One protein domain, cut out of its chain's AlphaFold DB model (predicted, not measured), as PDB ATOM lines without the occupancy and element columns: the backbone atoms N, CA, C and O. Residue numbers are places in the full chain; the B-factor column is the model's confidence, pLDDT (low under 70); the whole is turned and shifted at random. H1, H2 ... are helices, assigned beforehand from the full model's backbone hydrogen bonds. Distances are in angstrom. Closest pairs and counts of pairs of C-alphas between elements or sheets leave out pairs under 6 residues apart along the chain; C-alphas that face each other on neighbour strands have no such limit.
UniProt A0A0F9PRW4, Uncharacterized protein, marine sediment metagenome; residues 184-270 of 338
ATOM      1  N   ASP A 184     226.528 278.138  97.704       80.12
ATOM      2  CA  ASP A 184     225.481 277.432  96.952       80.12
ATOM      3  C   ASP A 184     224.866 276.301  97.805       80.12
ATOM      4  O   ASP A 184     225.603 275.442  98.300       80.12
ATOM      5  N   PRO A 185     223.527 276.228  97.951       78.50
ATOM      6  CA  PRO A 185     222.855 275.125  98.641       78.50
ATOM      7  C   PRO A 185     223.247 273.719  98.152       78.50
ATOM      8  O   PRO A 185     223.248 272.777  98.946       78.50
ATOM      9  N   ALA A 186     223.598 273.557  96.869       79.56
ATOM     10  CA  ALA A 186     224.033 272.281  96.298       79.56
ATOM     11  C   ALA A 186     225.438 271.863  96.771       79.56
ATOM     12  O   ALA A 186     225.752 270.669  96.833       79.56
ATOM     13  N   TYR A 187     226.288 272.816  97.172       85.75
ATOM     14  CA  TYR A 187     227.645 272.516  97.632       85.75
ATOM     15  C   TYR A 187     227.675 271.786  98.970       85.75
ATOM     16  O   TYR A 187     228.613 271.035  99.219       85.75
ATOM     17  N   ALA A 188     226.645 271.910  99.808       82.62
ATOM     18  CA  ALA A 188     226.579 271.160 101.060       82.62
ATOM     19  C   ALA A 188     226.460 269.642 100.828       82.62
ATOM     20  O   ALA A 188     227.135 268.857 101.497       82.62
ATOM     21  N   SER A 189     225.634 269.213  99.865       83.50
ATOM     22  CA  SER A 189     225.527 267.794  99.483       83.50
ATOM     23  C   SER A 189     226.825 267.310  98.834       83.50
ATOM     24  O   SER A 189     227.398 266.304  99.259       83.50
ATOM     25  N   ALA A 190     227.336 268.085  97.872       85.12
ATOM     26  CA  ALA A 190     228.571 267.786  97.157       85.12
ATOM     27  C   ALA A 190     229.780 267.644  98.096       85.12
ATOM     28  O   ALA A 190     230.546 266.690  97.973       85.12
ATOM     29  N   HIS A 191     229.920 268.542  99.076       87.00
ATOM     30  CA  HIS A 191     230.998 268.503 100.063       87.00
ATOM     31  C   HIS A 191     230.965 267.215 100.881       87.00
ATOM     32  O   HIS A 191     231.981 266.545 101.025       87.00
ATOM     33  N   ASN A 192     229.787 266.822 101.371       85.75
ATOM     34  CA  ASN A 192     229.638 265.591 102.144       85.75
ATOM     35  C   ASN A 192     229.990 264.337 101.328       85.75
ATOM     36  O   ASN A 192     230.492 263.363 101.887       85.75
ATOM     37  N   GLN A 193     229.713 264.330 100.021       85.00
ATOM     38  CA  GLN A 193     230.094 263.220  99.143       85.00
ATOM     39  C   GLN A 193     231.603 263.176  98.915       85.00
ATOM     40  O   GLN A 193     232.203 262.110  99.048       85.00
ATOM     41  N   LEU A 194     232.218 264.329  98.638       85.12
ATOM     42  CA  LEU A 194     233.664 264.440  98.454       85.12
ATOM     43  C   LEU A 194     234.430 264.079  99.726       85.12
ATOM     44  O   LEU A 194     235.400 263.335  99.649       85.12
ATOM     45  N   GLN A 195     233.955 264.516 100.893       85.88
ATOM     46  CA  GLN A 195     234.560 264.180 102.179       85.88
ATOM     47  C   GLN A 195     234.557 262.669 102.424       85.88
ATOM     48  O   GLN A 195     235.603 262.094 102.694       85.88
ATOM     49  N   LYS A 196     233.418 261.992 102.219       83.69
ATOM     50  CA  LYS A 196     233.346 260.525 102.343       83.69
ATOM     51  C   LYS A 196     234.278 259.801 101.372       83.69
ATOM     52  O   LYS A 196     234.836 258.765 101.724       83.69
ATOM     53  N   ALA A 197     234.405 260.318 100.152       83.38
ATOM     54  CA  ALA A 197     235.285 259.751  99.141       83.38
ATOM     55  C   ALA A 197     236.764 259.931  99.514       83.38
ATOM     56  O   ALA A 197     237.546 258.986  99.400       83.38
ATOM     57  N   ALA A 198     237.131 261.107 100.023       80.88
ATOM     58  CA  ALA A 198     238.480 261.405 100.476       80.88
ATOM     59  C   ALA A 198     238.865 260.612 101.736       80.88
ATOM     60  O   ALA A 198     239.962 260.067 101.793       80.88
ATOM     61  N   ASP A 199     237.956 260.465 102.703       81.94
ATOM     62  CA  ASP A 199     238.185 259.662 103.911       81.94
ATOM     63  C   ASP A 199     238.414 258.184 103.553       81.94
ATOM     64  O   ASP A 199     239.360 257.558 104.026       81.94
ATOM     65  N   TRP A 200     237.596 257.635 102.647       87.69
ATOM     66  CA  TRP A 200     237.783 256.269 102.148       87.69
ATOM     67  C   TRP A 200     239.132 256.087 101.442       87.69
ATOM     68  O   TRP A 200     239.777 255.050 101.603       87.69
ATOM     69  N   PHE A 201     239.556 257.079 100.656       82.00
ATOM     70  CA  PHE A 201     240.845 257.056  99.974       82.00
ATOM     71  C   PHE A 201     242.001 257.101 100.979       82.00
ATOM     72  O   PHE A 201     242.899 256.262 100.918       82.00
ATOM     73  N   ASN A 202     241.939 258.009 101.953       80.50
ATOM     74  CA  ASN A 202     242.938 258.124 103.011       80.50
ATOM     75  C   ASN A 202     243.065 256.824 103.813       80.50
ATOM     76  O   ASN A 202     244.178 256.359 104.035       80.50
ATOM     77  N   ASP A 203     241.954 256.163 104.146       79.81
ATOM     78  CA  ASP A 203     241.969 254.847 104.798       79.81
ATOM     79  C   ASP A 203     242.719 253.786 103.974       79.81
ATOM     80  O   ASP A 203     243.388 252.909 104.529       79.81
ATOM     81  N   LYS A 204     242.606 253.825 102.641       83.50
ATOM     82  CA  LYS A 204     243.326 252.901 101.751       83.50
ATOM     83  C   LYS A 204     244.818 253.196 101.721       83.50
ATOM     84  O   LYS A 204     245.606 252.254 101.794       83.50
ATOM     85  N   ILE A 205     245.191 254.470 101.668       81.81
ATOM     86  CA  ILE A 205     246.590 254.901 101.681       81.81
ATOM     87  C   ILE A 205     247.246 254.590 103.028       81.81
ATOM     88  O   ILE A 205     248.330 254.019 103.042       81.81
ATOM     89  N   ILE A 206     246.570 254.840 104.152       78.25
ATOM     90  CA  ILE A 206     247.085 254.505 105.489       78.25
ATOM     91  C   ILE A 206     247.364 253.004 105.595       78.25
ATOM     92  O   ILE A 206     248.457 252.605 105.989       78.25
ATOM     93  N   ARG A 207     246.429 252.149 105.158       80.25
ATOM     94  CA  ARG A 207     246.648 250.690 105.151       80.25
ATOM     95  C   ARG A 207     247.803 250.272 104.247       80.25
ATOM     96  O   ARG A 207     248.504 249.315 104.566       80.25
ATOM     97  N   TYR A 208     247.994 250.956 103.121       79.56
ATOM     98  CA  TYR A 208     249.145 250.725 102.255       79.56
ATOM     99  C   TYR A 208     250.454 251.113 102.955       79.56
ATOM    100  O   TYR A 208     251.414 250.346 102.911       79.56
ATOM    101  N   GLN A 209     250.493 252.262 103.634       74.25
ATOM    102  CA  GLN A 209     251.665 252.701 104.390       74.25
ATOM    103  C   GLN A 209     252.006 251.720 105.518       74.25
ATOM    104  O   GLN A 209     253.162 251.320 105.639       74.25
ATOM    105  N   GLU A 210     251.002 251.257 106.270       78.44
ATOM    106  CA  GLU A 210     251.157 250.237 107.315       78.44
ATOM    107  C   GLU A 210     251.669 248.903 106.754       78.44
ATOM    108  O   GLU A 210     252.547 248.281 107.344       78.44
ATOM    109  N   ALA A 211     251.157 248.459 105.602       83.44
ATOM    110  CA  ALA A 211     251.571 247.201 104.980       83.44
ATOM    111  C   ALA A 211     253.005 247.231 104.420       83.44
ATOM    112  O   ALA A 211     253.602 246.171 104.230       83.44
ATOM    113  N   ASN A 212     253.541 248.424 104.146       82.19
ATOM    114  CA  ASN A 212     254.865 248.628 103.555       82.19
ATOM    115  C   ASN A 212     255.876 249.255 104.533       82.19
ATOM    116  O   ASN A 212     256.942 249.691 104.099       82.19
ATOM    117  N   ASP A 213     255.551 249.317 105.830       83.06
ATOM    118  CA  ASP A 213     256.378 249.938 106.876       83.06
ATOM    119  C   ASP A 213     256.815 251.385 106.537       83.06
ATOM    120  O   ASP A 213     257.892 251.851 106.922       83.06
ATOM    121  N   LEU A 214     255.973 252.122 105.801       71.81
ATOM    122  CA  LEU A 214     256.216 253.521 105.459       71.81
ATOM    123  C   LEU A 214     255.752 254.410 106.614       71.81
ATOM    124  O   LEU A 214     254.590 254.380 107.014       71.81
ATOM    125  N   SER A 215     256.659 255.238 107.134       64.94
ATOM    126  CA  SER A 215     256.347 256.212 108.186       64.94
ATOM    127  C   SER A 215     256.303 257.631 107.622       64.94
ATOM    128  O   SER A 215     257.153 258.017 106.822       64.94
ATOM    129  N   GLY A 216     255.312 258.416 108.053       62.91
ATOM    130  CA  GLY A 216     255.152 259.821 107.674       62.91
ATOM    131  C   GLY A 216     253.866 260.120 106.901       62.91
ATOM    132  O   GLY A 216     253.159 259.223 106.452       62.91
ATOM    133  N   ILE A 217     253.557 261.411 106.775       66.31
ATOM    134  CA  ILE A 217     252.412 261.900 106.000       66.31
ATOM    135  C   ILE A 217     252.817 261.907 104.526       66.31
ATOM    136  O   ILE A 217     253.800 262.555 104.165       66.31
ATOM    137  N   MET A 218     252.067 261.182 103.701       66.62
ATOM    138  CA  MET A 218     252.237 261.169 102.252       66.62
ATOM    139  C   MET A 218     251.639 262.444 101.653       66.62
ATOM    140  O   MET A 218     250.558 262.873 102.061       66.62
ATOM    141  N   SER A 219     252.336 263.066 100.705       74.81
ATOM    142  CA  SER A 219     251.769 264.195  99.966       74.81
ATOM    143  C   SER A 219     250.633 263.739  99.045       74.81
ATOM    144  O   SER A 219     250.587 262.585  98.620       74.81
ATOM    145  N   THR A 220     249.737 264.661  98.678       72.50
ATOM    146  CA  THR A 220     248.627 264.382  97.755       72.50
ATOM    147  C   THR A 220     249.100 263.743  96.441       72.50
ATOM    148  O   THR A 220     248.460 262.825  95.938       72.50
ATOM    149  N   GLY A 221     250.239 264.190  95.896       72.62
ATOM    150  CA  GLY A 221     250.821 263.626  94.672       72.62
ATOM    151  C   GLY A 221     251.290 262.181  94.846       72.62
ATOM    152  O   GLY A 221     250.889 261.313  94.081       72.62
ATOM    153  N   GLU A 222     252.060 261.905  95.902       76.19
ATOM    154  CA  GLU A 222     252.543 260.549  96.202       76.19
ATOM    155  C   GLU A 222     251.384 259.572  96.466       76.19
ATOM    156  O   GLU A 222     251.436 258.415  96.054       76.19
ATOM    157  N   ALA A 223     250.313 260.039  97.114       75.38
ATOM    158  CA  ALA A 223     249.136 259.220  97.383       75.38
ATOM    159  C   ALA A 223     248.394 258.830  96.096       75.38
ATOM    160  O   ALA A 223     247.923 257.699  95.974       75.38
ATOM    161  N   LEU A 224     248.320 259.741  95.121       80.06
ATOM    162  CA  LEU A 224     247.735 259.456  93.811       80.06
ATOM    163  C   LEU A 224     248.597 258.473  93.004       80.06
ATOM    164  O   LEU A 224     248.047 257.530  92.439       80.06
ATOM    165  N   ASP A 225     249.925 258.603  93.043       80.88
ATOM    166  CA  ASP A 225     250.844 257.660  92.385       80.88
ATOM    167  C   ASP A 225     250.692 256.228  92.949       80.88
ATOM    168  O   ASP A 225     250.679 255.229  92.217       80.88
ATOM    169  N   VAL A 226     250.515 256.104  94.270       82.50
ATOM    170  CA  VAL A 226     250.206 254.818  94.919       82.50
ATOM    171  C   VAL A 226     248.843 254.295  94.464       82.50
ATOM    172  O   VAL A 226     248.684 253.103  94.198       82.50
ATOM    173  N   ALA A 227     247.854 255.174  94.323       79.62
ATOM    174  CA  ALA A 227     246.510 254.770  93.950       79.62
ATOM    175  C   ALA A 227     246.396 254.229  92.518       79.62
ATOM    176  O   ALA A 227     245.635 253.279  92.287       79.62
ATOM    177  N   GLU A 228     247.170 254.796  91.591       78.50
ATOM    178  CA  GLU A 228     247.303 254.300  90.218       78.50
ATOM    179  C   GLU A 228     248.001 252.932  90.175       78.50
ATOM    180  O   GLU A 228     247.606 252.049  89.410       78.50
ATOM    181  N   SER A 229     249.014 252.719  91.020       70.81
ATOM    182  CA  SER A 229     249.802 251.479  91.006       70.81
ATOM    183  C   SER A 229     249.099 250.282  91.668       70.81
ATOM    184  O   SER A 229     249.246 249.153  91.197       70.81
ATOM    185  N   GLU A 230     248.270 250.509  92.692       73.88
ATOM    186  CA  GLU A 230     247.627 249.456  93.500       73.88
ATOM    187  C   GLU A 230     246.162 249.152  93.114       73.88
ATOM    188  O   GLU A 230     245.429 248.501  93.861       73.88
ATOM    189  N   ASN A 231     245.691 249.605  91.946       78.25
ATOM    190  CA  ASN A 231     244.281 249.505  91.516       78.25
ATOM    191  C   ASN A 231     243.265 250.156  92.483       78.25
ATOM    192  O   ASN A 231     242.062 249.879  92.395       78.25
ATOM    193  N   ILE A 232     243.716 251.040  93.379       83.44
ATOM    194  CA  ILE A 232     242.847 251.760  94.320       83.44
ATOM    195  C   ILE A 232     241.861 252.633  93.541       83.44
ATOM    196  O   ILE A 232     240.693 252.699  93.914       83.44
ATOM    197  N   GLU A 233     242.281 253.204  92.409       83.69
ATOM    198  CA  GLU A 233     241.411 253.978  91.514       83.69
ATOM    199  C   GLU A 233     240.211 253.164  90.994       83.69
ATOM    200  O   GLU A 233     239.073 253.638  90.967       83.69
ATOM    201  N   SER A 234     240.425 251.900  90.620       83.75
ATOM    202  CA  SER A 234     239.339 251.023  90.165       83.75
ATOM    203  C   SER A 234     238.327 250.771  91.287       83.75
ATOM    204  O   SER A 234     237.119 250.756  91.049       83.75
ATOM    205  N   ASP A 235     238.806 250.562  92.511       85.62
ATOM    206  CA  ASP A 235     237.935 250.334  93.662       85.62
ATOM    207  C   ASP A 235     237.230 251.617  94.112       85.62
ATOM    208  O   ASP A 235     236.050 251.565  94.469       85.62
ATOM    209  N   PHE A 236     237.896 252.766  93.988       88.06
ATOM    210  CA  PHE A 236     237.306 254.082  94.196       88.06
ATOM    211  C   PHE A 236     236.125 254.297  93.247       88.06
ATOM    212  O   PHE A 236     235.013 254.577  93.692       88.06
ATOM    213  N   ASN A 237     236.323 254.064  91.947       86.81
ATOM    214  CA  ASN A 237     235.293 254.247  90.923       86.81
ATOM    215  C   ASN A 237     234.081 253.312  91.097       86.81
ATOM    216  O   ASN A 237     232.972 253.651  90.679       86.81
ATOM    217  N   LYS A 238     234.261 252.138  91.721       86.88
ATOM    218  CA  LYS A 238     233.148 251.243  92.089       86.88
ATOM    219  C   LYS A 238     232.374 251.760  93.298       86.88
ATOM    220  O   LYS A 238     231.153 251.633  93.333       86.88
ATOM    221  N   GLN A 239     233.084 252.294  94.291       87.81
ATOM    222  CA  GLN A 239     232.498 252.762  95.544       87.81
ATOM    223  C   GLN A 239     231.804 254.123  95.386       87.81
ATOM    224  O   GLN A 239     230.765 254.361  96.002       87.81
ATOM    225  N   PHE A 240     232.356 254.987  94.535       87.69
ATOM    226  CA  PHE A 240     231.919 256.361  94.299       87.69
ATOM    227  C   PHE A 240     231.723 256.618  92.794       87.69
ATOM    228  O   PHE A 240     232.495 257.347  92.169       87.69
ATOM    229  N   PRO A 241     230.701 256.010  92.164       81.38
ATOM    230  CA  PRO A 241     230.514 256.112  90.723       81.38
ATOM    231  C   PRO A 241     230.237 257.557  90.294       81.38
ATOM    232  O   PRO A 241     229.281 258.182  90.746       81.38
ATOM    233  N   GLY A 242     231.045 258.065  89.362       79.00
ATOM    234  CA  GLY A 242     230.901 259.417  88.814       79.00
ATOM    235  C   GLY A 242     231.638 260.511  89.586       79.00
ATOM    236  O   GLY A 242     231.645 261.645  89.111       79.00
ATOM    237  N   LEU A 243     232.282 260.179  90.709       85.69
ATOM    238  CA  LEU A 243     233.236 261.058  91.380       85.69
ATOM    239  C   LEU A 243     234.639 260.859  90.804       85.69
ATOM    240  O   LEU A 243     235.046 259.745  90.490       85.69
ATOM    241  N   ASP A 244     235.367 261.961  90.672       85.31
ATOM    242  CA  ASP A 244     236.761 261.982  90.237       85.31
ATOM    243  C   ASP A 244     237.668 261.878  91.474       85.31
ATOM    244  O   ASP A 244     237.620 262.744  92.354       85.31
ATOM    245  N   MET A 245     238.457 260.801  91.555       85.06
ATOM    246  CA  MET A 245     239.341 260.515  92.690       85.06
ATOM    247  C   MET A 245     240.353 261.635  92.910       85.06
ATOM    248  O   MET A 245     240.520 262.092  94.038       85.06
ATOM    249  N   GLU A 246     240.974 262.132  91.839       86.44
ATOM    250  CA  GLU A 246     241.969 263.201  91.921       86.44
ATOM    251  C   GLU A 246     241.354 264.456  92.553       86.44
ATOM    252  O   GLU A 246     241.951 265.072  93.432       86.44
ATOM    253  N   ARG A 247     240.113 264.795  92.186       86.31
ATOM    254  CA  ARG A 247     239.401 265.952  92.752       86.31
ATOM    255  C   ARG A 247     238.985 265.753  94.200       86.31
ATOM    256  O   ARG A 247     239.019 266.714  94.961       86.31
ATOM    257  N   ALA A 248     238.568 264.544  94.569       83.31
ATOM    258  CA  ALA A 248     238.197 264.234  95.945       83.31
ATOM    259  C   ALA A 248     239.398 264.374  96.888       83.31
ATOM    260  O   ALA A 248     239.248 264.890  97.989       83.31
ATOM    261  N   VAL A 249     240.592 263.976  96.443       82.06
ATOM    262  CA  VAL A 249     241.811 264.067  97.257       82.06
ATOM    263  C   VAL A 249     242.376 265.491  97.253       82.06
ATOM    264  O   VAL A 249     242.667 266.039  98.314       82.06
ATOM    265  N   ARG A 250     242.454 266.142  96.084       80.69
ATOM    266  CA  ARG A 250     243.008 267.503  95.951       80.69
ATOM    267  C   ARG A 250     242.133 268.607  96.523       80.69
ATOM    268  O   ARG A 250     242.587 269.741  96.619       80.69
ATOM    269  N   MET A 251     240.897 268.328  96.937       79.50
ATOM    270  CA  MET A 251     240.037 269.370  97.512       79.50
ATOM    271  C   MET A 251     240.645 270.036  98.758       79.50
ATOM    272  O   MET A 251     240.277 271.165  99.075       79.50
ATOM    273  N   TYR A 252     241.575 269.356  99.438       75.38
ATOM    274  CA  TYR A 252     242.310 269.868 100.594       75.38
ATOM    275  C   TYR A 252     243.549 270.705 100.235       75.38
ATOM    276  O   TYR A 252     244.077 271.396 101.104       75.38
ATOM    277  N   ASP A 253     243.990 270.697  98.973       74.00
ATOM    278  CA  ASP A 253     245.187 271.428  98.532       74.00
ATOM    279  C   ASP A 253     244.953 272.951  98.537       74.00
ATOM    280  O   ASP A 253     245.890 273.735  98.707       74.00
ATOM    281  N   GLY A 254     243.695 273.393  98.415       70.06
ATOM    282  CA  GLY A 254     243.347 274.800  98.569       70.06
ATOM    283  C   GLY A 254     241.918 275.178  98.184       70.06
ATOM    284  O   GLY A 254     241.118 274.385  97.689       70.06
ATOM    285  N   LYS A 255     241.604 276.468  98.372       78.25
ATOM    286  CA  LYS A 255     240.281 277.064  98.103       78.25
ATOM    287  C   LYS A 255     239.794 276.827  96.665       78.25
ATOM    288  O   LYS A 255     238.603 276.615  96.426       78.25
ATOM    289  N   ARG A 256     240.715 276.900  95.699       75.44
ATOM    290  CA  ARG A 256     240.436 276.698  94.271       75.44
ATOM    291  C   ARG A 256     239.994 275.267  93.995       75.44
ATOM    292  O   ARG A 256     238.959 275.067  93.359       75.44
ATOM    293  N   ASP A 257     240.762 274.300  94.476       79.19
ATOM    294  CA  ASP A 257     240.514 272.884  94.226       79.19
ATOM    295  C   ASP A 257     239.228 272.428  94.905       79.19
ATOM    296  O   ASP A 257     238.410 271.760  94.270       79.19
ATOM    297  N   LEU A 258     238.955 272.932  96.113       82.19
ATOM    298  CA  LEU A 258     237.672 272.748  96.784       82.19
ATOM    299  C   LEU A 258     236.490 273.229  95.924       82.19
ATOM    300  O   LEU A 258     235.543 272.478  95.703       82.19
ATOM    301  N   ARG A 259     236.538 274.448  95.369       84.19
ATOM    302  CA  ARG A 259     235.463 274.952  94.486       84.19
ATOM    303  C   ARG A 259     235.300 274.114  93.220       84.19
ATOM    304  O   ARG A 259     234.171 273.881  92.791       84.19
ATOM    305  N   ILE A 260     236.398 273.696  92.590       83.38
ATOM    306  CA  ILE A 260     236.355 272.883  91.365       83.38
ATOM    307  C   ILE A 260     235.750 271.507  91.658       83.38
ATOM    308  O   ILE A 260     234.900 271.038  90.892       83.38
ATOM    309  N   ALA A 261     236.146 270.882  92.767       85.56
ATOM    310  CA  ALA A 261     235.604 269.608  93.217       85.56
ATOM    311  C   ALA A 261     234.101 269.732  93.516       85.56
ATOM    312  O   ALA A 261     233.300 268.989  92.943       85.56
ATOM    313  N   LEU A 262     233.693 270.734  94.301       87.50
ATOM    314  CA  LEU A 262     232.287 270.980  94.642       87.50
ATOM    315  C   LEU A 262     231.418 271.222  93.406       87.50
ATOM    316  O   LEU A 262     230.380 270.583  93.259       87.50
ATOM    317  N   LYS A 263     231.868 272.071  92.471       86.88
ATOM    318  CA  LYS A 263     231.170 272.309  91.196       86.88
ATOM    319  C   LYS A 263     231.016 271.039  90.374       86.88
ATOM    320  O   LYS A 263     229.984 270.848  89.735       86.88
ATOM    321  N   SER A 264     232.032 270.179  90.370       84.81
ATOM    322  CA  SER A 264     231.995 268.948  89.584       84.81
ATOM    323  C   SER A 264     230.948 267.961  90.085       84.81
ATOM    324  O   SER A 264     230.269 267.353  89.267       84.81
ATOM    325  N   VAL A 265     230.753 267.875  91.401       84.19
ATOM    326  CA  VAL A 265     229.755 266.985  92.006       84.19
ATOM    327  C   VAL A 265     228.366 267.623  91.984       84.19
ATOM    328  O   VAL A 265     227.413 266.996  91.527       84.19
ATOM    329  N   ALA A 266     228.242 268.902  92.348       80.38
ATOM    330  CA  ALA A 266     226.969 269.623  92.288       80.38
ATOM    331  C   ALA A 266     226.399 269.692  90.856       80.38
ATOM    332  O   ALA A 266     225.194 269.557  90.651       80.38
ATOM    333  N   GLY A 267     227.264 269.809  89.839       63.12
ATOM    334  CA  GLY A 267     226.877 269.758  88.427       63.12
ATOM    335  C   GLY A 267     226.424 268.377  87.935       63.12
ATOM    336  O   GLY A 267     225.831 268.281  86.862       63.12
ATOM    337  N   THR A 268     226.675 267.308  88.699       58.00
ATOM    338  CA  THR A 268     226.193 265.947  88.394       58.00
ATOM    339  C   THR A 268     224.867 265.601  89.072       58.00
ATOM    340  O   THR A 268     224.203 264.659  88.644       58.00
ATOM    341  N   GLU A 269     224.433 266.388  90.063       48.19
ATOM    342  CA  GLU A 269     223.151 266.220  90.763       48.19
ATOM    343  C   GLU A 269     221.962 266.886  90.046       48.19
ATOM    344  O   GLU A 269     220.861 266.929  90.591       48.19
ATOM    345  N   THR A 270     222.118 267.376  88.809       37.09
ATOM    346  CA  THR A 270     220.948 267.772  88.007       37.09
ATOM    347  C   THR A 270     220.190 266.506  87.581       37.09
ATOM    348  O   THR A 270     220.725 265.704  86.807       37.09
TER     349      THR A 270
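Overview. This is residues 184 to 270 of the 338 residues of an uncharacterized protein of marine sediment metagenome (UniProt A0A0F9PRW4). One long straight helix, H1, makes the longest axis, and four shorter helices, H2 to H5, form a single layer along one side of it. After H1 the backbone turns round and comes back beneath it: H2 lies near the last part of H1, H4 crosses under its middle, and H5 lies toward its first part, while H3 lies out past one edge of H1, on the side away from H5. The printed part has 87 residues with five named helices, in the order H1, H2, H3, H4, H5, and no named strand; its class is all helix. It is compact, with a radius of gyration of the C-alphas of 13.3 A, but elongated in outline, spanning 43 by 26 by 16 A.

Arrangement. H1, residues 185 to 211, touches each of the four other helices and is one of the two hubs. H2, residues 220 to 229, and H1 only just touch, with 3 pairs of C-alphas within 8 A, on H1 with residue 205 alone; the closest C-alphas, of Ile 205 and Ala 223, are 6.6 A apart. They run the same way at a steep tilt of 67 degrees, only just short of about perpendicular. H3, residues 232 to 239, and H1 also only just touch, with 3 such pairs, on H1 with residues 197 to 204 alone; the closest C-alphas, of Phe 201 and Phe 236, are 7.4 A apart, and the two run opposite ways at a steep tilt of 43 degrees. H2 and H3 are close but not clearly touching, the closest C-alphas being those of Ala 227 and Glu 233, 5.7 A apart. H4, residues 245 to 250, is the other hub. It is about perpendicular to H1, at 86 degrees, and touches residues 194 to 201 of H1 alone; the closest C-alphas, of Leu 194 and Ala 248, are 5.2 A apart. H4 and H2 only just touch, with 3 pairs within 8 A, at a shallow tilt of 18 degrees, opposite ways; the closest C-alphas, of Thr 220 and Arg 250, are 6.7 A apart. H4 and H5, residues 255 to 266, are a helical hairpin, at a shallow tilt of 31 degrees, opposite ways; the closest C-alphas, of Arg 247 and Ala 261, are 5.3 A apart. With its residues 261 to 266 alone, H5 touches residues 186 to 194 of H1 alone; the closest C-alphas, of Ala 190 and Val 265, are 5.3 A apart. H5 is apart from H2 and from H3. Every backbone O i to N i+4 pair is within hydrogen-bond range in H2, H3, H4 and H5, and 22 of 23 are in H1.

Along the chain. H1 begins at C-alpha 185, (222.855, 275.125, 98.641), and ends at C-alpha 211, (251.571, 247.201, 104.980), 40.6 A away. H2 is 14.6 A from first to last C-alpha, H3 10.5 A and H4 8.5 A. H5 is 16.3 A long and ends at C-alpha 266, (226.969, 269.623, 92.288).

Size, cuts and confidence. The two C-alphas farthest apart are those of Asp 213 and Thr 270, at 43.9 A, while those of the first and last printed residues, Asp 184 and Thr 270, are 13.9 A apart. The printed part has no cut. The link from H1 to H2 is short, and those from H2 to H3, H3 to H4 and H4 to H5 are tight. The mean pLDDT of the printed part is 79.3, and the model's confidence is low, under 70, at residues 215 to 218 and 267 to 270.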